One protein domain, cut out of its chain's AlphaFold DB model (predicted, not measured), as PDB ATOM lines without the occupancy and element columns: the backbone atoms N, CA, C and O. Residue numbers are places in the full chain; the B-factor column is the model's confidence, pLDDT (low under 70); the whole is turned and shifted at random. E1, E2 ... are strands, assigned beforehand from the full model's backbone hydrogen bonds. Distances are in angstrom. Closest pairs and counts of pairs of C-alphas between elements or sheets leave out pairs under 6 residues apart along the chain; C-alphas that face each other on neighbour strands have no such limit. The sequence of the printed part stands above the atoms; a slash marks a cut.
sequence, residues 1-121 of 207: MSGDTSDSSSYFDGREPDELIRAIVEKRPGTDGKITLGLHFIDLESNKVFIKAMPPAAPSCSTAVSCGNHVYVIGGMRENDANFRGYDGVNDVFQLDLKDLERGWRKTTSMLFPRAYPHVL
ATOM      1  N   MET A   1      25.591  63.741 -45.101       31.33
ATOM      2  CA  MET A   1      25.898  65.166 -44.869       31.33
ATOM      3  C   MET A   1      24.712  65.768 -44.142       31.33
ATOM      4  O   MET A   1      23.595  65.360 -44.428       31.33
ATOM      5  N   SER A   2      24.989  66.571 -43.120       28.12
ATOM      6  CA  SER A   2      24.062  67.050 -42.091       28.12
ATOM      7  C   SER A   2      22.824  67.725 -42.679       28.12
ATOM      8  O   SER A   2      22.935  68.711 -43.402       28.12
ATOM      9  N   GLY A   3      21.649  67.178 -42.369       30.72
ATOM     10  CA  GLY A   3      20.392  67.886 -42.549       30.72
ATOM     11  C   GLY A   3      20.275  68.916 -41.439       30.72
ATOM     12  O   GLY A   3      19.983  68.547 -40.306       30.72
ATOM     13  N   ASP A   4      20.536  70.181 -41.760       30.72
ATOM     14  CA  ASP A   4      20.153  71.303 -40.908       30.72
ATOM     15  C   ASP A   4      18.624  71.396 -40.917       30.72
ATOM     16  O   ASP A   4      18.010  72.135 -41.687       30.72
ATOM     17  N   THR A   5      17.983  70.604 -40.065       38.00
ATOM     18  CA  THR A   5      16.641  70.907 -39.583       38.00
ATOM     19  C   THR A   5      16.795  72.033 -38.572       38.00
ATOM     20  O   THR A   5      16.876  71.789 -37.370       38.00
ATOM     21  N   SER A   6      16.928  73.273 -39.051       38.94
ATOM     22  CA  SER A   6      16.823  74.423 -38.158       38.94
ATOM     23  C   SER A   6      15.416  74.402 -37.567       38.94
ATOM     24  O   SER A   6      14.439  74.520 -38.316       38.94
ATOM     25  N   ASP A   7      15.321  74.216 -36.253       40.72
ATOM     26  CA  ASP A   7      14.087  74.342 -35.483       40.72
ATOM     27  C   ASP A   7      13.464  75.716 -35.767       40.72
ATOM     28  O   ASP A   7      13.888  76.752 -35.255       40.72
ATOM     29  N   SER A   8      12.485  75.724 -36.669       48.91
ATOM     30  CA  SER A   8      11.809  76.925 -37.170       48.91
ATOM     31  C   SER A   8      10.720  77.421 -36.218       48.91
ATOM     32  O   SER A   8      10.157  78.486 -36.455       48.91
ATOM     33  N   SER A   9      10.450  76.689 -35.131       44.62
ATOM     34  CA  SER A   9       9.476  77.050 -34.093       44.62
ATOM     35  C   SER A   9       9.814  78.378 -33.408       44.62
ATOM     36  O   SER A   9       8.921  79.175 -33.159       44.62
ATOM     37  N   SER A  10      11.103  78.666 -33.201       47.62
ATOM     38  CA  SER A  10      11.568  79.891 -32.525       47.62
ATOM     39  C   SER A  10      11.675  81.127 -33.427       47.62
ATOM     40  O   SER A  10      12.004  82.212 -32.954       47.62
ATOM     41  N   TYR A  11      11.445  80.992 -34.736       51.41
ATOM     42  CA  TYR A  11      11.734  82.078 -35.675       51.41
ATOM     43  C   TYR A  11      10.724  83.232 -35.599       51.41
ATOM     44  O   TYR A  11      11.096  84.394 -35.768       51.41
ATOM     45  N   PHE A  12       9.464  82.910 -35.305       52.16
ATOM     46  CA  PHE A  12       8.379  83.884 -35.164       52.16
ATOM     47  C   PHE A  12       8.103  84.299 -33.720       52.16
ATOM     48  O   PHE A  12       7.243  85.149 -33.494       52.16
ATOM     49  N   ASP A  13       8.839  83.754 -32.748       47.94
ATOM     50  CA  ASP A  13       8.679  84.117 -31.342       47.94
ATOM     51  C   ASP A  13       9.014  85.604 -31.140       47.94
ATOM     52  O   ASP A  13      10.169  86.033 -31.177       47.94
ATOM     53  N   GLY A  14       7.970  86.414 -30.952       47.41
ATOM     54  CA  GLY A  14       8.074  87.851 -30.693       47.41
ATOM     55  C   GLY A  14       8.204  88.754 -31.926       47.41
ATOM     56  O   GLY A  14       8.337  89.964 -31.744       47.41
ATOM     57  N   ARG A  15       8.137  88.220 -33.155       48.88
ATOM     58  CA  ARG A  15       7.989  89.030 -34.382       48.88
ATOM     59  C   ARG A  15       6.538  89.021 -34.847       48.88
ATOM     60  O   ARG A  15       5.856  88.011 -34.718       48.88
ATOM     61  N   GLU A  16       6.068  90.134 -35.399       47.75
ATOM     62  CA  GLU A  16       4.845  90.145 -36.202       47.75
ATOM     63  C   GLU A  16       5.228  89.722 -37.630       47.75
ATOM     64  O   GLU A  16       6.085  90.363 -38.239       47.75
ATOM     65  N   PRO A  17       4.692  88.606 -38.149       50.16
ATOM     66  CA  PRO A  17       4.735  88.302 -39.572       50.16
ATOM     67  C   PRO A  17       4.082  89.424 -40.403       50.16
ATOM     68  O   PRO A  17       2.879  89.425 -40.658       50.16
ATOM     69  N   ASP A  18       4.883  90.399 -40.820       51.53
ATOM     70  CA  ASP A  18       4.440  91.459 -41.725       51.53
ATOM     71  C   ASP A  18       4.312  90.942 -43.173       51.53
ATOM     72  O   ASP A  18       4.697  89.814 -43.502       51.53
ATOM     73  N   GLU A  19       3.829  91.801 -44.080       52.31
ATOM     74  CA  GLU A  19       3.694  91.576 -45.539       52.31
ATOM     75  C   GLU A  19       4.987  91.102 -46.253       52.31
ATOM     76  O   GLU A  19       5.002  90.835 -47.457       52.31
ATOM     77  N   LEU A  20       6.095  90.999 -45.519       55.44
ATOM     78  CA  LEU A  20       7.424  90.613 -45.968       55.44
ATOM     79  C   LEU A  20       7.635  89.097 -46.046       55.44
ATOM     80  O   LEU A  20       8.658  88.672 -46.578       55.44
ATOM     81  N   ILE A  21       6.708  88.266 -45.566       61.72
ATOM     82  CA  ILE A  21       6.821  86.813 -45.743       61.72
ATOM     83  C   ILE A  21       6.162  86.399 -47.049       61.72
ATOM     84  O   ILE A  21       4.954  86.552 -47.223       61.72
ATOM     85  N   ARG A  22       6.941  85.798 -47.953       65.00
ATOM     86  CA  ARG A  22       6.433  85.181 -49.186       65.00
ATOM     87  C   ARG A  22       6.495  83.664 -49.102       65.00
ATOM     88  O   ARG A  22       7.518  83.103 -48.714       65.00
ATOM     89  N   ALA A  23       5.412  83.008 -49.504       64.06
ATOM     90  CA  ALA A  23       5.336  81.557 -49.609       64.06
ATOM     91  C   ALA A  23       5.555  81.110 -51.064       64.06
ATOM     92  O   ALA A  23       4.941  81.647 -51.984       64.06
ATOM     93  N   ILE A  24       6.424  80.122 -51.274       63.59
ATOM     94  CA  ILE A  24       6.716  79.520 -52.579       63.59
ATOM     95  C   ILE A  24       6.543  78.009 -52.466       63.59
ATOM     96  O   ILE A  24       7.141  77.368 -51.603       63.59
ATOM     97  N   VAL A  25       5.749  77.428 -53.362       63.34
ATOM     98  CA  VAL A  25       5.587  75.973 -53.460       63.34
ATOM     99  C   VAL A  25       6.642  75.422 -54.414       63.34
ATOM    100  O   VAL A  25       6.654  75.773 -55.592       63.34
ATOM    101  N   GLU A  26       7.500  74.527 -53.930       61.12
ATOM    102  CA  GLU A  26       8.456  73.791 -54.761       61.12
ATOM    103  C   GLU A  26       8.055  72.312 -54.841       61.12
ATOM    104  O   GLU A  26       7.736  71.673 -53.836       61.12
ATOM    105  N   LYS A  27       8.089  71.737 -56.048       59.41
ATOM    106  CA  LYS A  27       7.939  70.289 -56.246       59.41
ATOM    107  C   LYS A  27       9.324  69.670 -56.385       59.41
ATOM    108  O   LYS A  27      10.032  69.993 -57.335       59.41
ATOM    109  N   ARG A  28       9.693  68.743 -55.499       51.34
ATOM    110  CA  ARG A  28      10.939  67.974 -55.624       51.34
ATOM    111  C   ARG A  28      10.647  66.482 -55.779       51.34
ATOM    112  O   ARG A  28       9.844  65.949 -55.012       51.34
ATOM    113  N   PRO A  29      11.287  65.778 -56.728       46.94
ATOM    114  CA  PRO A  29      11.273  64.322 -56.737       46.94
ATOM    115  C   PRO A  29      11.950  63.816 -55.460       46.94
ATOM    116  O   PRO A  29      13.102  64.152 -55.184       46.94
ATOM    117  N   GLY A  30      11.221  63.045 -54.662       53.69
ATOM    118  CA  GLY A  30      11.755  62.311 -53.525       53.69
ATOM    119  C   GLY A  30      12.688  61.196 -53.991       53.69
ATOM    120  O   GLY A  30      12.654  60.755 -55.141       53.69
ATOM    121  N   THR A  31      13.536  60.717 -53.084       49.41
ATOM    122  CA  THR A  31      14.502  59.640 -53.359       49.41
ATOM    123  C   THR A  31      13.843  58.294 -53.676       49.41
ATOM    124  O   THR A  31      14.495  57.407 -54.217       49.41
ATOM    125  N   ASP A  32      12.560  58.138 -53.349       64.75
ATOM    126  CA  ASP A  32      11.706  56.986 -53.657       64.75
ATOM    127  C   ASP A  32      10.910  57.155 -54.970       64.75
ATOM    128  O   ASP A  32      10.082  56.310 -55.307       64.75
ATOM    129  N   GLY A  33      11.138  58.248 -55.707       53.00
ATOM    130  CA  GLY A  33      10.395  58.595 -56.917       53.00
ATOM    131  C   GLY A  33       9.038  59.262 -56.661       53.00
ATOM    132  O   GLY A  33       8.386  59.665 -57.625       53.00
ATOM    133  N   LYS A  34       8.602  59.438 -55.403       56.72
ATOM    134  CA  LYS A  34       7.381  60.192 -55.086       56.72
ATOM    135  C   LYS A  34       7.657  61.686 -55.113       56.72
ATOM    136  O   LYS A  34       8.655  62.158 -54.582       56.72
ATOM    137  N   ILE A  35       6.759  62.467 -55.706       57.47
ATOM    138  CA  ILE A  35       6.870  63.928 -55.673       57.47
ATOM    139  C   ILE A  35       6.576  64.401 -54.248       57.47
ATOM    140  O   ILE A  35       5.485  64.183 -53.727       57.47
ATOM    141  N   THR A  36       7.544  65.080 -53.641       56.72
ATOM    142  CA  THR A  36       7.375  65.762 -52.357       56.72
ATOM    143  C   THR A  36       7.121  67.237 -52.645       56.72
ATOM    144  O   THR A  36       7.878  67.869 -53.385       56.72
ATOM    145  N   LEU A  37       6.041  67.788 -52.095       62.72
ATOM    146  CA  LEU A  37       5.758  69.218 -52.180       62.72
ATOM    147  C   LEU A  37       6.362  69.900 -50.945       62.72
ATOM    148  O   LEU A  37       5.960  69.620 -49.814       62.72
ATOM    149  N   GLY A  38       7.357  70.757 -51.162       60.03
ATOM    150  CA  GLY A  38       7.960  71.599 -50.133       60.03
ATOM    151  C   GLY A  38       7.347  72.993 -50.166       60.03
ATOM    152  O   GLY A  38       7.137  73.549 -51.245       60.03
ATOM    153  N   LEU A  39       7.060  73.560 -48.996       65.25
ATOM    154  CA  LEU A  39       6.685  74.962 -48.880       65.25
ATOM    155  C   LEU A  39       7.875  75.750 -48.347       65.25
ATOM    156  O   LEU A  39       8.360  75.514 -47.240       65.25
ATOM    157  N   HIS A  40       8.349  76.681 -49.159       67.00
ATOM    158  CA  HIS A  40       9.435  77.578 -48.823       67.00
ATOM    159  C   HIS A  40       8.846  78.901 -48.378       67.00
ATOM    160  O   HIS A  40       8.022  79.496 -49.069       67.00
ATOM    161  N   PHE A  41       9.304  79.372 -47.236       65.12
ATOM    162  CA  PHE A  41       9.017  80.699 -46.751       65.12
ATOM    163  C   PHE A  41      10.251  81.554 -46.906       65.12
ATOM    164  O   PHE A  41      11.345  81.139 -46.527       65.12
ATOM    165  N   ILE A  42      10.062  82.740 -47.462       60.97
ATOM    166  CA  ILE A  42      11.096  83.754 -47.566       60.97
ATOM    167  C   ILE A  42      10.652  84.919 -46.699       60.97
ATOM    168  O   ILE A  42       9.670  85.581 -47.026       60.97
ATOM    169  N   ASP A  43      11.372  85.154 -45.611       65.56
ATOM    170  CA  ASP A  43      11.286  86.401 -44.861       65.56
ATOM    171  C   ASP A  43      12.168  87.430 -45.583       65.56
ATOM    172  O   ASP A  43      13.396  87.293 -45.645       65.56
ATOM    173  N   LEU A  44      11.528  88.437 -46.175       60.16
ATOM    174  CA  LEU A  44      12.199  89.489 -46.938       60.16
ATOM    175  C   LEU A  44      12.888  90.537 -46.053       60.16
ATOM    176  O   LEU A  44      13.763  91.245 -46.545       60.16
ATOM    177  N   GLU A  45      12.534  90.645 -44.770       65.94
ATOM    178  CA  GLU A  45      13.188  91.571 -43.839       65.94
ATOM    179  C   GLU A  45      14.600  91.079 -43.507       65.94
ATOM    180  O   GLU A  45      15.582  91.822 -43.530       65.94
ATOM    181  N   SER A  46      14.707  89.787 -43.213       63.88
ATOM    182  CA  SER A  46      15.944  89.154 -42.767       63.88
ATOM    183  C   SER A  46      16.653  88.348 -43.858       63.88
ATOM    184  O   SER A  46      17.733  87.814 -43.603       63.88
ATOM    185  N   ASN A  47      16.078  88.275 -45.066       67.38
ATOM    186  CA  ASN A  47      16.552  87.475 -46.203       67.38
ATOM    187  C   ASN A  47      16.787  85.997 -45.849       67.38
ATOM    188  O   ASN A  47      17.705  85.353 -46.364       67.38
ATOM    189  N   LYS A  48      15.974  85.452 -44.942       67.88
ATOM    190  CA  LYS A  48      16.071  84.057 -44.511       67.88
ATOM    191  C   LYS A  48      15.022  83.215 -45.214       67.88
ATOM    192  O   LYS A  48      13.865  83.608 -45.340       67.88
ATOM    193  N   VAL A  49      15.447  82.029 -45.638       63.56
ATOM    194  CA  VAL A  49      14.564  81.007 -46.194       63.56
ATOM    195  C   VAL A  49      14.402  79.907 -45.161       63.56
ATOM    196  O   VAL A  49      15.398  79.343 -44.710       63.56
ATOM    197  N   PHE A  50      13.167  79.574 -44.810       70.56
ATOM    198  CA  PHE A  50      12.874  78.403 -43.991       70.56
ATOM    199  C   PHE A  50      11.846  77.515 -44.694       70.56
ATOM    200  O   PHE A  50      11.008  77.981 -45.464       70.56
ATOM    201  N   ILE A  51      11.964  76.206 -44.489       60.69
ATOM    202  CA  ILE A  51      11.187  75.198 -45.215       60.69
ATOM    203  C   ILE A  51      10.209  74.555 -44.238       60.69
ATOM    204  O   ILE A  51      10.611  74.095 -43.169       60.69
ATOM    205  N   LYS A  52       8.937  74.464 -44.622       69.62
ATOM    206  CA  LYS A  52       7.942  73.637 -43.936       69.62
ATOM    207  C   LYS A  52       7.349  72.644 -44.930       69.62
ATOM    208  O   LYS A  52       7.293  72.884 -46.136       69.62
ATOM    209  N   ALA A  53       6.901  71.505 -44.422       68.19
ATOM    210  CA  ALA A  53       6.137  70.570 -45.232       68.19
ATOM    211  C   ALA A  53       4.808  71.209 -45.663       68.19
ATOM    212  O   ALA A  53       4.176  71.922 -44.879       68.19
ATOM    213  N   MET A  54       4.375  70.922 -46.891       77.94
ATOM    214  CA  MET A  54       3.007  71.195 -47.340       77.94
ATOM    215  C   MET A  54       1.983  70.434 -46.478       77.94
ATOM    216  O   MET A  54       2.352  69.445 -45.832       77.94
ATOM    217  N   PRO A  55       0.698  70.848 -46.465       80.69
ATOM    218  CA  PRO A  55      -0.342  70.073 -45.803       80.69
ATOM    219  C   PRO A  55      -0.295  68.621 -46.306       80.69
ATOM    220  O   PRO A  55      -0.264  68.417 -47.519       80.69
ATOM    221  N   PRO A  56      -0.322  67.594 -45.435       75.38
ATOM    222  CA  PRO A  56      -0.244  66.198 -45.881       75.38
ATOM    223  C   PRO A  56      -1.351  65.805 -46.869       75.38
ATOM    224  O   PRO A  56      -1.157  64.942 -47.718       75.38
ATOM    225  N   ALA A  57      -2.508  66.464 -46.767       81.38
ATOM    226  CA  ALA A  57      -3.660  66.282 -47.647       81.38
ATOM    227  C   ALA A  57      -3.751  67.338 -48.768       81.38
ATOM    228  O   ALA A  57      -4.812  67.472 -49.391       81.38
ATOM    229  N   ALA A  58      -2.682  68.112 -49.000       80.81
ATOM    230  CA  ALA A  58      -2.651  69.162 -50.010       80.81
ATOM    231  C   ALA A  58      -2.910  68.567 -51.402       80.81
ATOM    232  O   ALA A  58      -2.192  67.659 -51.830       80.81
ATOM    233  N   PRO A  59      -3.912  69.079 -52.128       83.62
ATOM    234  CA  PRO A  59      -4.153  68.683 -53.503       83.62
ATOM    235  C   PRO A  59      -2.959  69.040 -54.391       83.62
ATOM    236  O   PRO A  59      -2.236  70.018 -54.154       83.62
ATOM    237  N   SER A  60      -2.768  68.261 -55.453       82.62
ATOM    238  CA  SER A  60      -1.786  68.588 -56.485       82.62
ATOM    239  C   SER A  60      -2.173  69.900 -57.174       82.62
ATOM    240  O   SER A  60      -3.350  70.205 -57.293       82.62
ATOM    241  N   CYS A  61      -1.207  70.701 -57.634       85.25
ATOM    242  CA  CYS A  61      -1.506  71.948 -58.368       85.25
ATOM    243  C   CYS A  61      -2.328  72.979 -57.567       85.25
ATOM    244  O   CYS A  61      -3.040  73.795 -58.148       85.25
ATOM    245  N   SER A  62      -2.220  72.914 -56.240       88.19
ATOM    246  CA  SER A  62      -2.642  73.960 -55.314       88.19
ATOM    247  C   SER A  62      -1.691  75.159 -55.365       88.19
ATOM    248  O   SER A  62      -0.529  75.029 -55.764       88.19
ATOM    249  N   THR A  63      -2.181  76.311 -54.916       88.94
ATOM    250  CA  THR A  63      -1.402  77.553 -54.835       88.94
ATOM    251  C   THR A  63      -1.294  77.987 -53.382       88.94
ATOM    252  O   THR A  63      -2.292  77.977 -52.662       88.94
ATOM    253  N   ALA A  64      -0.090  78.358 -52.940       89.81
ATOM    254  CA  ALA A  64       0.117  78.905 -51.604       89.81
ATOM    255  C   ALA A  64       0.144  80.436 -51.626       89.81
ATOM    256  O   ALA A  64       0.689  81.034 -52.552       89.81
ATOM    257  N   VAL A  65      -0.402  81.063 -50.587       89.62
ATOM    258  CA  VAL A  65      -0.382  82.515 -50.386       89.62
ATOM    259  C   VAL A  65      -0.213  82.826 -48.901       89.62
ATOM    260  O   VAL A  65      -0.742  82.114 -48.051       89.62
ATOM    261  N   SER A  66       0.530  83.878 -48.575       88.56
ATOM    262  CA  SER A  66       0.622  84.428 -47.221       88.56
ATOM    263  C   SER A  66      -0.268  85.663 -47.094       88.56
ATOM    264  O   SER A  66      -0.338  86.484 -48.007       88.56
ATOM    265  N   CYS A  67      -0.955  85.797 -45.962       87.38
ATOM    266  CA  CYS A  67      -1.697  87.002 -45.611       87.38
ATOM    267  C   CYS A  67      -1.632  87.211 -44.093       87.38
ATOM    268  O   CYS A  67      -2.131  86.387 -43.320       87.38
ATOM    269  N   GLY A  68      -0.967  88.292 -43.675       83.69
ATOM    270  CA  GLY A  68      -0.599  88.517 -42.276       83.69
ATOM    271  C   GLY A  68       0.151  87.317 -41.688       83.69
ATOM    272  O   GLY A  68       1.045  86.751 -42.313       83.69
ATOM    273  N   ASN A  69      -0.295  86.864 -40.515       85.25
ATOM    274  CA  ASN A  69       0.327  85.759 -39.769       85.25
ATOM    275  C   ASN A  69      -0.070  84.364 -40.249       85.25
ATOM    276  O   ASN A  69       0.198  83.381 -39.563       85.25
ATOM    277  N   HIS A  70      -0.738  84.260 -41.393       88.25
ATOM    278  CA  HIS A  70      -1.252  82.996 -41.877       88.25
ATOM    279  C   HIS A  70      -0.764  82.698 -43.281       88.25
ATOM    280  O   HIS A  70      -0.538  83.581 -44.111       88.25
ATOM    281  N   VAL A  71      -0.656  81.405 -43.549       90.19
ATOM    282  CA  VAL A  71      -0.349  80.882 -44.869       90.19
ATOM    283  C   VAL A  71      -1.466  79.962 -45.272       90.19
ATOM    284  O   VAL A  71      -1.894  79.116 -44.490       90.19
ATOM    285  N   TYR A  72      -1.908  80.109 -46.507       92.25
ATOM    286  CA  TYR A  72      -3.009  79.358 -47.055       92.25
ATOM    287  C   TYR A  72      -2.542  78.540 -48.243       92.25
ATOM    288  O   TYR A  72      -1.762  79.021 -49.058       92.25
ATOM    289  N   VAL A  73      -3.034  77.311 -48.346       92.94
ATOM    290  CA  VAL A  73      -2.909  76.463 -49.533       92.94
ATOM    291  C   VAL A  73      -4.304  76.286 -50.102       92.94
ATOM    292  O   VAL A  73      -5.182  75.733 -49.436       92.94
ATOM    293  N   ILE A  74      -4.498  76.799 -51.312       93.50
ATOM    294  CA  ILE A  74      -5.798  76.974 -51.949       93.50
ATOM    295  C   ILE A  74      -5.958  75.989 -53.108       93.50
ATOM    296  O   ILE A  74      -5.112  75.938 -54.009       93.50
ATOM    297  N   GLY A  75      -7.078  75.265 -53.107       92.75
ATOM    298  CA  GLY A  75      -7.579  74.493 -54.241       92.75
ATOM    299  C   GLY A  75      -6.614  73.420 -54.741       92.75
ATOM    300  O   GLY A  75      -5.904  72.781 -53.965       92.75
ATOM    301  N   GLY A  76      -6.609  73.219 -56.056       89.88
ATOM    302  CA  GLY A  76      -5.816  72.216 -56.757       89.88
ATOM    303  C   GLY A  76      -6.672  71.061 -57.272       89.88
ATOM    304  O   GLY A  76      -7.875  71.196 -57.465       89.88
ATOM    305  N   MET A  77      -6.038  69.923 -57.522       87.62
ATOM    306  CA  MET A  77      -6.641  68.730 -58.097       87.62
ATOM    307  C   MET A  77      -6.359  67.500 -57.248       87.62
ATOM    308  O   MET A  77      -5.246  67.315 -56.732       87.62
ATOM    309  N   ARG A  78      -7.356  66.626 -57.165       86.69
ATOM    310  CA  ARG A  78      -7.218  65.273 -56.625       86.69
ATOM    311  C   ARG A  78      -7.566  64.246 -57.681       86.69
ATOM    312  O   ARG A  78      -8.378  64.512 -58.561       86.69
ATOM    313  N   GLU A  79      -6.928  63.093 -57.571       81.69
ATOM    314  CA  GLU A  79      -7.234  61.946 -58.412       81.69
ATOM    315  C   GLU A  79      -8.671  61.483 -58.131       81.69
ATOM    316  O   GLU A  79      -9.095  61.412 -56.972       81.69
ATOM    317  N   ASN A  80      -9.428  61.238 -59.194       76.12
ATOM    318  CA  ASN A  80     -10.775  60.694 -59.136       76.12
ATOM    319  C   ASN A  80     -10.964  59.652 -60.244       76.12
ATOM    320  O   ASN A  80     -11.067  59.995 -61.424       76.12
ATOM    321  N   ASP A  81     -11.094  58.393 -59.832       67.50
ATOM    322  CA  ASP A  81     -11.300  57.237 -60.711       67.50
ATOM    323  C   ASP A  81     -12.640  57.271 -61.471       67.50
ATOM    324  O   ASP A  81     -12.833  56.524 -62.430       67.50
ATOM    325  N   ALA A  82     -13.589  58.121 -61.060       69.50
ATOM    326  CA  ALA A  82     -14.912  58.213 -61.674       69.50
ATOM    327  C   ALA A  82     -14.950  59.052 -62.966       69.50
ATOM    328  O   ALA A  82     -15.894  58.911 -63.745       69.50
ATOM    329  N   ASN A  83     -13.951  59.909 -63.216       60.19
ATOM    330  CA  ASN A  83     -13.936  60.819 -64.367       60.19
ATOM    331  C   ASN A  83     -12.937  60.385 -65.448       60.19
ATOM    332  O   ASN A  83     -11.835  59.933 -65.162       60.19
ATOM    333  N   PHE A  84     -13.283  60.598 -66.726       53.09
ATOM    334  CA  PHE A  84     -12.485  60.165 -67.892       53.09
ATOM    335  C   PHE A  84     -11.062  60.760 -67.938       53.09
ATOM    336  O   PHE A  84     -10.186  60.235 -68.621       53.09
ATOM    337  N   ARG A  85     -10.828  61.872 -67.225       61.44
ATOM    338  CA  ARG A  85      -9.512  62.519 -67.081       61.44
ATOM    339  C   ARG A  85      -8.758  62.101 -65.815       61.44
ATOM    340  O   ARG A  85      -7.600  62.480 -65.683       61.44
ATOM    341  N   GLY A  86      -9.392  61.361 -64.905       70.62
ATOM    342  CA  GLY A  86      -8.789  60.858 -63.670       70.62
ATOM    343  C   GLY A  86      -8.536  61.904 -62.579       70.62
ATOM    344  O   GLY A  86      -7.943  61.556 -61.569       70.62
ATOM    345  N   TYR A  87      -8.934  63.171 -62.752       77.06
ATOM    346  CA  TYR A  87      -8.674  64.246 -61.786       77.06
ATOM    347  C   TYR A  87      -9.819  65.253 -61.726       77.06
ATOM    348  O   TYR A  87     -10.312  65.673 -62.774       77.06
ATOM    349  N   ASP A  88     -10.141  65.702 -60.511       84.81
ATOM    350  CA  ASP A  88     -11.114  66.760 -60.241       84.81
ATOM    351  C   ASP A  88     -10.484  67.932 -59.503       84.81
ATOM    352  O   ASP A  88      -9.675  67.755 -58.585       84.81
ATOM    353  N   GLY A  89     -10.899  69.140 -59.889       86.75
ATOM    354  CA  GLY A  89     -10.648  70.342 -59.107       86.75
ATOM    355  C   GLY A  89     -11.294  70.219 -57.729       86.75
ATOM    356  O   GLY A  89     -12.388  69.673 -57.595       86.75
ATOM    357  N   VAL A  90     -10.629  70.734 -56.699       91.31
ATOM    358  CA  VAL A  90     -11.167  70.764 -55.333       91.31
ATOM    359  C   VAL A  90     -11.222  72.190 -54.802       91.31
ATOM    360  O   VAL A  90     -10.501  73.076 -55.256       91.31
ATOM    361  N   ASN A  91     -12.093  72.409 -53.823       93.69
ATOM    362  CA  ASN A  91     -12.301  73.691 -53.150       93.69
ATOM    363  C   ASN A  91     -11.682  73.720 -51.740       93.69
ATOM    364  O   ASN A  91     -12.063  74.528 -50.894       93.69
ATOM    365  N   ASP A  92     -10.756  72.804 -51.458       94.75
ATOM    366  CA  ASP A  92     -10.115  72.704 -50.154       94.75
ATOM    367  C   ASP A  92      -9.191  73.897 -49.891       94.75
ATOM    368  O   ASP A  92      -8.437  74.328 -50.763       94.75
ATOM    369  N   VAL A  93      -9.227  74.382 -48.652       95.75
ATOM    370  CA  VAL A  93      -8.375  75.463 -48.160       95.75
ATOM    371  C   VAL A  93      -7.709  74.980 -46.882       95.75
ATOM    372  O   VAL A  93      -8.379  74.573 -45.928       95.75
ATOM    373  N   PHE A  94      -6.382  75.005 -46.860       94.38
ATOM    374  CA  PHE A  94      -5.598  74.705 -45.666       94.38
ATOM    375  C   PHE A  94      -4.936  75.973 -45.164       94.38
ATOM    376  O   PHE A  94      -4.477  76.774 -45.965       94.38
ATOM    377  N   GLN A  95      -4.858  76.121 -43.852       93.44
ATOM    378  CA  GLN A  95      -4.278  77.263 -43.170       93.44
ATOM    379  C   GLN A  95      -3.183  76.783 -42.218       93.44
ATOM    380  O   GLN A  95      -3.365  75.799 -41.496       93.44
ATOM    381  N   LEU A  96      -2.068  77.500 -42.199       89.88
ATOM    382  CA  LEU A  96      -1.013  77.398 -41.200       89.88
ATOM    383  C   LEU A  96      -0.938  78.725 -40.452       89.88
ATOM    384  O   LEU A  96      -0.903  79.784 -41.077       89.88
ATOM    385  N   ASP A  97      -0.923  78.652 -39.127       88.69
ATOM    386  CA  ASP A  97      -0.680  79.797 -38.256       88.69
ATOM    387  C   ASP A  97       0.828  79.927 -38.022       88.69
ATOM    388  O   ASP A  97       1.464  79.002 -37.517       88.69
ATOM    389  N   LEU A  98       1.415  81.051 -38.431       82.88
ATOM    390  CA  LEU A  98       2.847  81.299 -38.277       82.88
ATOM    391  C   LEU A  98       3.234  81.612 -36.829       82.88
ATOM    392  O   LEU A  98       4.398  81.438 -36.477       82.88
ATOM    393  N   LYS A  99       2.280  82.037 -35.988       83.75
ATOM    394  CA  LYS A  99       2.502  82.262 -34.551       83.75
ATOM    395  C   LYS A  99       2.383  80.969 -33.734       83.75
ATOM    396  O   LYS A  99       2.869  80.922 -32.611       83.75
ATOM    397  N   ASP A 100       1.769  79.927 -34.292       84.81
ATOM    398  CA  ASP A 100       1.598  78.618 -33.653       84.81
ATOM    399  C   ASP A 100       1.888  77.488 -34.654       84.81
ATOM    400  O   ASP A 100       1.003  76.785 -35.150       84.81
ATOM    401  N   LEU A 101       3.176  77.325 -34.975       81.88
ATOM    402  CA  LEU A 101       3.640  76.318 -35.933       81.88
ATOM    403  C   LEU A 101       3.456  74.873 -35.439       81.88
ATOM    404  O   LEU A 101       3.460  73.956 -36.268       81.88
ATOM    405  N   GLU A 102       3.311  74.668 -34.126       83.69
ATOM    406  CA  GLU A 102       3.112  73.354 -33.501       83.69
ATOM    407  C   GLU A 102       1.696  72.830 -33.726       83.69
ATOM    408  O   GLU A 102       1.494  71.634 -33.943       83.69
ATOM    409  N   ARG A 103       0.709  73.731 -33.787       87.50
ATOM    410  CA  ARG A 103      -0.655  73.386 -34.204       87.50
ATOM    411  C   ARG A 103      -0.720  72.840 -35.631       87.50
ATOM    412  O   ARG A 103      -1.641  72.090 -35.958       87.50
ATOM    413  N   GLY A 104       0.262  73.184 -36.463       86.50
ATOM    414  CA  GLY A 104       0.406  72.677 -37.820       86.50
ATOM    415  C   GLY A 104      -0.714  73.122 -38.765       86.50
ATOM    416  O   GLY A 104      -1.430  74.095 -38.526       86.50
ATOM    417  N   TRP A 105      -0.844  72.409 -39.883       90.00
ATOM    418  CA  TRP A 105      -1.855  72.700 -40.897       90.00
ATOM    419  C   TRP A 105      -3.253  72.291 -40.436       90.00
ATOM    420  O   TRP A 105      -3.472  71.150 -40.033       90.00
ATOM    421  N   ARG A 106      -4.225  73.188 -40.612       92.50
ATOM    422  CA  ARG A 106      -5.654  72.898 -40.435       92.50
ATOM    423  C   ARG A 106      -6.423  73.145 -41.722       92.50
ATOM    424  O   ARG A 106      -6.063  74.020 -42.500       92.50
ATOM    425  N   LYS A 107      -7.502  72.398 -41.940       93.25
ATOM    426  CA  LYS A 107      -8.482  72.742 -42.974       93.25
ATOM    427  C   LYS A 107      -9.351  73.893 -42.456       93.25
ATOM    428  O   LYS A 107      -9.751  73.854 -41.294       93.25
ATOM    429  N   THR A 108      -9.608  74.894 -43.289       93.81
ATOM    430  CA  THR A 108     -10.508  76.021 -42.984       93.81
ATOM    431  C   THR A 108     -11.711  76.013 -43.931       93.81
ATOM    432  O   THR A 108     -11.890  75.047 -44.682       93.81
ATOM    433  N   THR A 109     -12.546  77.051 -43.880       96.62
ATOM    434  CA  THR A 109     -13.701  77.221 -44.764       96.62
ATOM    435  C   THR A 109     -13.295  77.064 -46.227       96.62
ATOM    436  O   THR A 109     -12.439  77.782 -46.748       96.62
ATOM    437  N   SER A 110     -13.903  76.071 -46.877       96.62
ATOM    438  CA  SER A 110     -13.684  75.757 -48.286       96.62
ATOM    439  C   SER A 110     -14.180  76.879 -49.194       96.62
ATOM    440  O   SER A 110     -15.171  77.538 -48.883       96.62
ATOM    441  N   MET A 111     -13.525  77.027 -50.348       96.00
ATOM    442  CA  MET A 111     -13.991  77.890 -51.437       96.00
ATOM    443  C   MET A 111     -15.409  77.508 -51.883       96.00
ATOM    444  O   MET A 111     -15.836  76.353 -51.750       96.00
ATOM    445  N   LEU A 112     -16.116  78.466 -52.474       94.69
ATOM    446  CA  LEU A 112     -17.436  78.253 -53.069       94.69
ATOM    447  C   LEU A 112     -17.347  77.336 -54.290       94.69
ATOM    448  O   LEU A 112     -18.211  76.482 -54.482       94.69
ATOM    449  N   PHE A 113     -16.286  77.490 -55.085       91.12
ATOM    450  CA  PHE A 113     -16.100  76.751 -56.328       91.12
ATOM    451  C   PHE A 113     -14.809  75.919 -56.290       91.12
ATOM    452  O   PHE A 113     -13.774  76.388 -55.806       91.12
ATOM    453  N   PRO A 114     -14.820  74.672 -56.793       90.81
ATOM    454  CA  PRO A 114     -13.596  73.901 -56.983       90.81
ATOM    455  C   PRO A 114     -12.715  74.520 -58.069       90.81
ATOM    456  O   PRO A 114     -13.209  74.852 -59.145       90.81
ATOM    457  N   ARG A 115     -11.406  74.655 -57.809       88.88
ATOM    458  CA  ARG A 115     -10.476  75.324 -58.737       88.88
ATOM    459  C   ARG A 115      -9.170  74.560 -58.882       88.88
ATOM    460  O   ARG A 115      -8.449  74.353 -57.906       88.88
ATOM    461  N   ALA A 116      -8.845  74.191 -60.118       85.88
ATOM    462  CA  ALA A 116      -7.545  73.643 -60.489       85.88
ATOM    463  C   ALA A 116      -6.611  74.779 -60.930       85.88
ATOM    464  O   ALA A 116      -7.033  75.657 -61.676       85.88
ATOM    465  N   TYR A 117      -5.344  74.747 -60.502       84.94
ATOM    466  CA  TYR A 117      -4.357  75.796 -60.812       84.94
ATOM    467  C   TYR A 117      -4.841  77.222 -60.471       84.94
ATOM    468  O   TYR A 117      -4.743  78.112 -61.319       84.94
ATOM    469  N   PRO A 118      -5.384  77.466 -59.261       88.81
ATOM    470  CA  PRO A 118      -5.952  78.768 -58.938       88.81
ATOM    471  C   PRO A 118      -4.882  79.865 -58.960       88.81
ATOM    472  O   PRO A 118      -3.784  79.695 -58.419       88.81
ATOM    473  N   HIS A 119      -5.224  81.021 -59.526       90.25
ATOM    474  CA  HIS A 119      -4.410  82.226 -59.410       90.25
ATOM    475  C   HIS A 119      -4.801  82.977 -58.141       90.25
ATOM    476  O   HIS A 119      -5.933  83.431 -58.018       90.25
ATOM    477  N   VAL A 120      -3.876  83.091 -57.187       91.44
ATOM    478  CA  VAL A 120      -4.174  83.590 -55.839       91.44
ATOM    479  C   VAL A 120      -3.317  84.805 -55.513       91.44
ATOM    480  O   VAL A 120      -2.118  84.804 -55.788       91.44
ATOM    481  N   LEU A 121      -3.916  85.812 -54.880       92.31
ATOM    482  CA  LEU A 121      -3.191  86.913 -54.249       92.31
ATOM    483  C   LEU A 121      -3.827  87.295 -52.909       92.31
ATOM    484  O   LEU A 121      -5.003  87.023 -52.679       92.31
TER     485      LEU A 121
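Overview. This is residues 1 to 121 of the 207 residues of an uncharacterized protein of Gossypium darwinii (UniProt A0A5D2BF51). Two small sheets lie face to face as a loose sandwich with crossed strands: E4, E5, E8 and E9 make one layer, the long hairpin E1 E2 with E3 makes the other. A two-stranded hairpin, E6 E7, lies at one far end, and residues 1 to 20 form a long lead-in with no named element. The 121 printed residues hold ten named strands, E1 to E10 in order along the chain, and no named helix. The class is all strand, though under half of the residues, 51, are in named elements; the sheets E4 E5 E8 E9, E1 E2 E3 and E6 E7 are antiparallel. The whole is compact, with a radius of gyration of the C-alphas of 15.4 A and spans of 49, 38 and 23 A.

Arrangement. Begin at the largest sheet, in the order E4, residues 63 to 67, E5, residues 70 to 74, E8, residues 93 to 97, and E9, residues 105 to 107. Look for N 65 and O 72, 2.9 A apart, in the hairpin E4 E5; N 73 and O 94, 2.8 A, between E5 and E8; and N 95 and O 106, 2.8 A, in the hairpin E8 E9. Facing this sheet is a meander, each strand the antiparallel neighbour of the one before: E1, residues 21 to 29, E2, residues 35 to 43, and E3, residues 48 to 53. Here N 24 and O 40 are 2.8 A apart, and N 41 and O 50 are 2.8 A apart. This sheet is strongly twisted, with C-alphas up to 5.6 A off its best plane. In this sandwich, two sheets face to face, the facing parts are 9.7 A apart centre to centre and the strands stand at 39 degrees. The closest C-alphas of E1 and E4 are those of Ala 23 and Val 65, 5.8 A apart. E5 runs on into E6, residues 77 to 79, at 54 degrees; E6 forms a hairpin with E7, residues 87 to 89, where N 78 and O 88 are 2.9 A apart. E10, residues 119 to 121, pairs with no named strand; its closest C-alpha to E4 is that of Leu 121, 6.5 A from that of Val 65.

Along the chain. Find C-alpha 21 at (6.821, 86.813, -45.743), where E1 begins its 25.4 A; E2 spans 25.3 A and E3 16.8 A. E4 starts at C-alpha 63, (-1.402, 77.553, -54.835), and spans 13.2 A, E5 12.6 A and E8 13.3 A. E10 ends at C-alpha 121, (-3.191, 86.913, -54.249).

Size, cuts and confidence. The C-alphas of Gly 14 and Phe 84 are the two farthest apart, 50.7 A. The printed part has no cut, and the link E9 to E10, 11 residues, is long. The mean pLDDT of the printed part is 72.4; look for values under 70 at residues 1 to 49, 51 to 53 and 81 to 85.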